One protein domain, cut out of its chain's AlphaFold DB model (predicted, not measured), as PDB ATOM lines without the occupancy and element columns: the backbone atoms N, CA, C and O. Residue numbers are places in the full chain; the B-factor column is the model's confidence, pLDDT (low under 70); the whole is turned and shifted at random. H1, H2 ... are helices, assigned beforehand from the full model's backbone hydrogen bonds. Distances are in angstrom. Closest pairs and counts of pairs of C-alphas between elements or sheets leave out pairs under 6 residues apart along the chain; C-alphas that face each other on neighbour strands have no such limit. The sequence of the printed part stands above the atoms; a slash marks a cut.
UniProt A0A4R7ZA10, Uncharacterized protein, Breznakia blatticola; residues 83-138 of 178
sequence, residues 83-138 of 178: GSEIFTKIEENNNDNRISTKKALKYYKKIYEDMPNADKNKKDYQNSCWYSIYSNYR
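What this domain is: This is residues 83 to 138 of the 178 residues of an uncharacterized protein of Breznakia blatticola (UniProt A0A4R7ZA10). One long helix, H4, stands along one side of a small arc of three short helices: the chain goes from H1 through H2 and H3 and then comes back, so that H4 passes beside H1. Contacts between the helices are few, and H4 makes much of the length. The printed part has 56 residues, with four named helices in the order H1, H2, H3, H4 and no named strand; the class is all helix. The whole is compact, with a radius of gyration of the C-alphas of 11.1 A and spans of 28 by 27 by 18 A.

How they stand to each other: H1, residues 86 to 92, touches H2, residues 101 to 107; their closest C-alphas, of Ile 90 and Thr 101, are 6.1 A apart. The two run opposite ways at a steep tilt of 53 degrees. H3, residues 109 to 113, is close to H2 but not clearly touching; the closest C-alphas, of Leu 105 and Tyr 112, are 7.7 A apart. H4, residues 119 to 137, only just touches H1, with 3 pairs of C-alphas within 8 A, and does so with residues 126 to 130 alone. Their closest C-alphas, of Phe 87 and Gln 126, are 6.7 A apart, and they run opposite ways at a steep tilt of 60 degrees. H3 and H4 are close but not clearly touching, with the C-alphas of Ile 111 and Cys 129 closest at 7.4 A. H2 and H4 are apart. In H1, H2, H3 and H4 every O i to N i+4 pair is within hydrogen-bond range.

Where its parts are: H1 begins at C-alpha 86, (155.844, 135.652, 197.412), and is 10.1 A long from first to last C-alpha. H2 is 9.8 A long and H3 6.3 A. H4 measures 27.4 A, from C-alpha 119 at (156.937, 134.156, 210.844) to C-alpha 137 at (151.966, 123.801, 186.014).

The domain as a whole: The C-alphas farthest apart, of Ala 118 and Arg 138, are 29.4 A apart. The printed part has no cut. The links from H2 to H3 and from H3 to H4 are tight, the link from H1 to H2 is short, and no link is long. The mean pLDDT of the printed part is 92.0, and no printed residue is under 70.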
ATOM      1  N   GLY A  83     159.589 131.553 197.100       91.88
ATOM      2  CA  GLY A  83     158.333 130.877 197.447       91.88
ATOM      3  C   GLY A  83     157.897 131.075 198.902       91.88
ATOM      4  O   GLY A  83     156.704 131.047 199.179       91.88
ATOM      5  N   SER A  84     158.830 131.337 199.820       92.12
ATOM      6  CA  SER A  84     158.543 131.577 201.240       92.12
ATOM      7  C   SER A  84     158.017 132.980 201.537       92.12
ATOM      8  O   SER A  84     157.597 133.225 202.659       92.12
ATOM      9  N   GLU A  85     158.054 133.903 200.575       93.12
ATOM     10  CA  GLU A  85     157.657 135.304 200.788       93.12
ATOM     11  C   GLU A  85     156.761 135.870 199.689       93.12
ATOM     12  O   GLU A  85     156.301 137.001 199.812       93.12
ATOM     13  N   ILE A  86     156.523 135.131 198.602       92.94
ATOM     14  CA  ILE A  86     155.844 135.652 197.412       92.94
ATOM     15  C   ILE A  86     154.475 136.265 197.731       92.94
ATOM     16  O   ILE A  86     154.173 137.356 197.255       92.94
ATOM     17  N   PHE A  87     153.668 135.614 198.571       94.06
ATOM     18  CA  PHE A  87     152.330 136.098 198.908       94.06
ATOM     19  C   PHE A  87     152.386 137.351 199.782       94.06
ATOM     20  O   PHE A  87     151.676 138.314 199.494       94.06
ATOM     21  N   THR A  88     153.288 137.369 200.768       92.69
ATOM     22  CA  THR A  88     153.545 138.542 201.621       92.69
ATOM     23  C   THR A  88     154.049 139.722 200.784       92.69
ATOM     24  O   THR A  88     153.548 140.832 200.910       92.69
ATOM     25  N   LYS A  89     154.977 139.485 199.845       92.75
ATOM     26  CA  LYS A  89     155.493 140.525 198.940       92.75
ATOM     27  C   LYS A  89     154.418 141.085 198.016       92.75
ATOM     28  O   LYS A  89     154.410 142.284 197.774       92.75
ATOM     29  N   ILE A  90     153.514 140.248 197.510       93.12
ATOM     30  CA  ILE A  90     152.395 140.706 196.674       93.12
ATOM     31  C   ILE A  90     151.430 141.598 197.468       93.12
ATOM     32  O   ILE A  90     150.908 142.565 196.914       93.12
ATOM     33  N   GLU A  91     151.177 141.265 198.734       91.44
ATOM     34  CA  GLU A  91     150.267 142.008 199.608       91.44
ATOM     35  C   GLU A  91     150.864 143.344 200.063       91.44
ATOM     36  O   GLU A  91     150.219 144.382 199.919       91.44
ATOM     37  N   GLU A  92     152.099 143.326 200.565       89.81
ATOM     38  CA  GLU A  92     152.700 144.466 201.264       89.81
ATOM     39  C   GLU A  92     153.558 145.357 200.355       89.81
ATOM     40  O   GLU A  92     153.628 146.565 200.569       89.81
ATOM     41  N   ASN A  93     154.253 144.787 199.362       84.38
ATOM     42  CA  ASN A  93     155.342 145.484 198.669       84.38
ATOM     43  C   ASN A  93     155.506 145.029 197.208       84.38
ATOM     44  O   ASN A  93     156.581 144.607 196.760       84.38
ATOM     45  N   ASN A  94     154.399 145.057 196.461       87.56
ATOM     46  CA  ASN A  94     154.380 144.606 195.077       87.56
ATOM     47  C   ASN A  94     155.066 145.613 194.144       87.56
ATOM     48  O   ASN A  94     154.453 146.576 193.686       87.56
ATOM     49  N   ASN A  95     156.321 145.324 193.811       85.00
ATOM     50  CA  ASN A  95     157.114 146.090 192.849       85.00
ATOM     51  C   ASN A  95     157.005 145.553 191.409       85.00
ATOM     52  O   ASN A  95     157.673 146.062 190.510       85.00
ATOM     53  N   ASP A  96     156.211 144.501 191.172       86.62
ATOM     54  CA  ASP A  96     156.074 143.884 189.854       86.62
ATOM     55  C   ASP A  96     154.842 144.420 189.114       86.62
ATOM     56  O   ASP A  96     153.708 143.999 189.350       86.62
ATOM     57  N   ASN A  97     155.083 145.299 188.138       89.19
ATOM     58  CA  ASN A  97     154.039 145.895 187.297       89.19
ATOM     59  C   ASN A  97     153.224 144.857 186.499       89.19
ATOM     60  O   ASN A  97     152.141 145.173 186.006       89.19
ATOM     61  N   ARG A  98     153.718 143.618 186.353       89.88
ATOM     62  CA  ARG A  98     153.007 142.521 185.675       89.88
ATOM     63  C   ARG A  98     151.930 141.898 186.564       89.88
ATOM     64  O   ARG A  98     150.999 141.280 186.049       89.88
ATOM     65  N   ILE A  99     152.038 142.049 187.886       88.69
ATOM     66  CA  ILE A  99     151.108 141.483 188.863       88.69
ATOM     67  C   ILE A  99     150.215 142.602 189.392       88.69
ATOM     68  O   ILE A  99     150.664 143.540 190.038       88.69
ATOM     69  N   SER A 100     148.908 142.492 189.170       92.19
ATOM     70  CA  SER A 100     147.952 143.396 189.813       92.19
ATOM     71  C   SER A 100     147.631 142.895 191.220       92.19
ATOM     72  O   SER A 100     146.949 141.876 191.355       92.19
ATOM     73  N   THR A 101     148.048 143.633 192.258       91.81
ATOM     74  CA  THR A 101     147.805 143.280 193.674       91.81
ATOM     75  C   THR A 101     146.334 142.973 193.942       91.81
ATOM     76  O   THR A 101     146.007 141.920 194.474       91.81
ATOM     77  N   LYS A 102     145.412 143.824 193.467       92.00
ATOM     78  CA  LYS A 102     143.961 143.616 193.641       92.00
ATOM     79  C   LYS A 102     143.476 142.292 193.040       92.00
ATOM     80  O   LYS A 102     142.665 141.599 193.652       92.00
ATOM     81  N   LYS A 103     143.954 141.933 191.841       93.44
ATOM     82  CA  LYS A 103     143.577 140.666 191.188       93.44
ATOM     83  C   LYS A 103     144.199 139.468 191.903       93.44
ATOM     84  O   LYS A 103     143.508 138.473 192.096       93.44
ATOM     85  N   ALA A 104     145.459 139.580 192.317       92.50
ATOM     86  CA  ALA A 104     146.172 138.520 193.019       92.50
ATOM     87  C   ALA A 104     145.544 138.215 194.389       92.50
ATOM     88  O   ALA A 104     145.251 137.054 194.659       92.50
ATOM     89  N   LEU A 105     145.233 139.240 195.195       93.81
ATOM     90  CA  LEU A 105     144.546 139.083 196.486       93.81
ATOM     91  C   LEU A 105     143.175 138.417 196.327       93.81
ATOM     92  O   LEU A 105     142.814 137.534 197.099       93.81
ATOM     93  N   LYS A 106     142.416 138.790 195.287       95.31
ATOM     94  CA  LYS A 106     141.122 138.157 194.995       95.31
ATOM     95  C   LYS A 106     141.279 136.688 194.589       95.31
ATOM     96  O   LYS A 106     140.494 135.854 195.025       95.31
ATOM     97  N   TYR A 107     142.257 136.382 193.739       94.69
ATOM     98  CA  TYR A 107     142.464 135.035 193.207       94.69
ATOM     99  C   TYR A 107     143.015 134.068 194.264       94.69
ATOM    100  O   TYR A 107     142.555 132.935 194.367       94.69
ATOM    101  N   TYR A 108     143.950 134.530 195.097       94.62
ATOM    102  CA  TYR A 108     144.588 133.739 196.151       94.62
ATOM    103  C   TYR A 108     143.972 133.960 197.536       94.62
ATOM    104  O   TYR A 108     144.604 133.641 198.537       94.62
ATOM    105  N   LYS A 109     142.737 134.471 197.610       95.56
ATOM    106  CA  LYS A 109     142.062 134.852 198.860       95.56
ATOM    107  C   LYS A 109     142.185 133.793 199.963       95.56
ATOM    108  O   LYS A 109     142.577 134.119 201.074       95.56
ATOM    109  N   LYS A 110     141.956 132.522 199.623       94.94
ATOM    110  CA  LYS A 110     142.053 131.401 200.568       94.94
ATOM    111  C   LYS A 110     143.451 131.243 201.187       94.94
ATOM    112  O   LYS A 110     143.561 130.948 202.366       94.94
ATOM    113  N   ILE A 111     144.515 131.465 200.411       94.56
ATOM    114  CA  ILE A 111     145.902 131.367 200.901       94.56
ATOM    115  C   ILE A 111     146.168 132.442 201.958       94.56
ATOM    116  O   ILE A 111     146.861 132.177 202.933       94.56
ATOM    117  N   TYR A 112     145.620 133.643 201.767       93.75
ATOM    118  CA  TYR A 112     145.750 134.735 202.729       93.75
ATOM    119  C   TYR A 112     144.902 134.499 203.986       93.75
ATOM    120  O   TYR A 112     145.380 134.749 205.086       93.75
ATOM    121  N   GLU A 113     143.681 133.976 203.841       93.62
ATOM    122  CA  GLU A 113     142.797 133.649 204.974       93.62
ATOM    123  C   GLU A 113     143.368 132.538 205.868       93.62
ATOM    124  O   GLU A 113     143.276 132.623 207.090       93.62
ATOM    125  N   ASP A 114     143.999 131.529 205.266       94.19
ATOM    126  CA  ASP A 114     144.587 130.383 205.971       94.19
ATOM    127  C   ASP A 114     146.036 130.658 206.457       94.19
ATOM    128  O   ASP A 114     146.703 129.757 206.978       94.19
ATOM    129  N   MET A 115     146.565 131.877 206.273       92.81
ATOM    130  CA  MET A 115     147.970 132.193 206.546       92.81
ATOM    131  C   MET A 115     148.267 132.264 208.058       92.81
ATOM    132  O   MET A 115     147.636 133.038 208.776       92.81
ATOM    133  N   PRO A 116     149.260 131.515 208.580       92.38
ATOM    134  CA  PRO A 116     149.583 131.549 210.005       92.38
ATOM    135  C   PRO A 116     150.329 132.833 210.407       92.38
ATOM    136  O   PRO A 116     151.137 133.369 209.650       92.38
ATOM    137  N   ASN A 117     150.126 133.270 211.655       85.69
ATOM    138  CA  ASN A 117     150.705 134.512 212.190       85.69
ATOM    139  C   ASN A 117     152.205 134.420 212.531       85.69
ATOM    140  O   ASN A 117     152.908 135.425 212.519       85.69
ATOM    141  N   ALA A 118     152.710 133.230 212.878       84.94
ATOM    142  CA  ALA A 118     154.112 133.056 213.264       84.94
ATOM    143  C   ALA A 118     155.035 133.064 212.032       84.94
ATOM    144  O   ALA A 118     154.829 132.262 211.126       84.94
ATOM    145  N   ASP A 119     156.090 133.892 212.029       81.56
ATOM    146  CA  ASP A 119     156.937 134.156 210.844       81.56
ATOM    147  C   ASP A 119     157.515 132.885 210.191       81.56
ATOM    148  O   ASP A 119     157.424 132.695 208.977       81.56
ATOM    149  N   LYS A 120     158.045 131.950 210.990       81.19
ATOM    150  CA  LYS A 120     158.572 130.681 210.462       81.19
ATOM    151  C   LYS A 120     157.478 129.831 209.804       81.19
ATOM    152  O   LYS A 120     157.635 129.399 208.666       81.19
ATOM    153  N   ASN A 121     156.349 129.654 210.488       88.31
ATOM    154  CA  ASN A 121     155.218 128.883 209.967       88.31
ATOM    155  C   ASN A 121     154.611 129.563 208.731       88.31
ATOM    156  O   ASN A 121     154.184 128.878 207.806       88.31
ATOM    157  N   LYS A 122     154.630 130.902 208.684       92.44
ATOM    158  CA  LYS A 122     154.204 131.711 207.537       92.44
ATOM    159  C   LYS A 122     155.084 131.429 206.321       92.44
ATOM    160  O   LYS A 122     154.564 131.199 205.233       92.44
ATOM    161  N   LYS A 123     156.409 131.404 206.491       92.00
ATOM    162  CA  LYS A 123     157.377 131.116 205.416       92.00
ATOM    163  C   LYS A 123     157.251 129.696 204.865       92.00
ATOM    164  O   LYS A 123     157.266 129.512 203.646       92.00
ATOM    165  N   ASP A 124     157.093 128.709 205.742       92.56
ATOM    166  CA  ASP A 124     156.927 127.308 205.340       92.56
ATOM    167  C   ASP A 124     155.582 127.089 204.630       92.56
ATOM    168  O   ASP A 124     155.533 126.474 203.559       92.56
ATOM    169  N   TYR A 125     154.504 127.676 205.160       95.19
ATOM    170  CA  TYR A 125     153.175 127.647 204.550       95.19
ATOM    171  C   TYR A 125     153.175 128.288 203.156       95.19
ATOM    172  O   TYR A 125     152.788 127.633 202.187       95.19
ATOM    173  N   GLN A 126     153.701 129.512 203.015       95.62
ATOM    174  CA  GLN A 126     153.821 130.191 201.716       95.62
ATOM    175  C   GLN A 126     154.577 129.337 200.696       95.62
ATOM    176  O   GLN A 126     154.103 129.153 199.573       95.62
ATOM    177  N   ASN A 127     155.709 128.753 201.100       94.88
ATOM    178  CA  ASN A 127     156.509 127.920 200.210       94.88
ATOM    179  C   ASN A 127     155.761 126.650 199.780       94.88
ATOM    180  O   ASN A 127     155.850 126.253 198.619       94.88
ATOM    181  N   SER A 128     154.989 126.038 200.681       95.19
ATOM    182  CA  SER A 128     154.151 124.881 200.354       95.19
ATOM    183  C   SER A 128     153.045 125.224 199.347       95.19
ATOM    184  O   SER A 128     152.860 124.507 198.360       95.19
ATOM    185  N   CYS A 129     152.369 126.364 199.523       95.94
ATOM    186  CA  CYS A 129     151.343 126.849 198.604       95.94
ATOM    187  C   CYS A 129     151.940 127.183 197.236       95.94
ATOM    188  O   CYS A 129     151.396 126.789 196.204       95.94
ATOM    189  N   TRP A 130     153.095 127.851 197.222       95.38
ATOM    190  CA  TRP A 130     153.838 128.145 196.001       95.38
ATOM    191  C   TRP A 130     154.235 126.866 195.255       95.38
ATOM    192  O   TRP A 130     154.028 126.760 194.045       95.38
ATOM    193  N   TYR A 131     154.735 125.859 195.975       94.25
ATOM    194  CA  TYR A 131     155.082 124.567 195.391       94.25
ATOM    195  C   TYR A 131     153.858 123.824 194.841       94.25
ATOM    196  O   TYR A 131     153.949 123.219 193.776       94.25
ATOM    197  N   SER A 132     152.707 123.901 195.512       95.19
ATOM    198  CA  SER A 132     151.444 123.332 195.021       95.19
ATOM    199  C   SER A 132     151.014 123.960 193.690       95.19
ATOM    200  O   SER A 132     150.687 123.248 192.738       95.19
ATOM    201  N   ILE A 133     151.113 125.290 193.571       94.31
ATOM    202  CA  ILE A 133     150.865 125.993 192.305       94.31
ATOM    203  C   ILE A 133     151.850 125.506 191.241       94.31
ATOM    204  O   ILE A 133     151.430 125.054 190.180       94.31
ATOM    205  N   TYR A 134     153.153 125.538 191.529       94.06
ATOM    206  CA  TYR A 134     154.186 125.064 190.606       94.06
ATOM    207  C   TYR A 134     153.936 123.622 190.138       94.06
ATOM    208  O   TYR A 134     154.001 123.345 188.943       94.06
ATOM    209  N   SER A 135     153.594 122.718 191.058       94.06
ATOM    210  CA  SER A 135     153.284 121.309 190.798       94.06
ATOM    211  C   SER A 135     152.216 121.142 189.715       94.06
ATOM    212  O   SER A 135     152.387 120.320 188.815       94.06
ATOM    213  N   ASN A 136     151.162 121.961 189.751       95.25
ATOM    214  CA  ASN A 136     150.068 121.902 188.779       95.25
ATOM    215  C   ASN A 136     150.486 122.363 187.375       95.25
ATOM    216  O   ASN A 136     149.912 121.918 186.385       95.25
ATOM    217  N   TYR A 137     151.503 123.222 187.279       94.38
ATOM    218  CA  TYR A 137     151.966 123.801 186.014       94.38
ATOM    219  C   TYR A 137     153.365 123.332 185.588       94.38
ATOM    220  O   TYR A 137     153.903 123.817 184.595       94.38
ATOM    221  N   ARG A 138     153.957 122.356 186.285       90.50
ATOM    222  CA  ARG A 138     155.343 121.897 186.073       90.50
ATOM    223  C   ARG A 138     155.657 121.426 184.649       90.50
ATOM    224  O   ARG A 138     156.805 121.486 184.235       90.50
TER     225      ARG A 138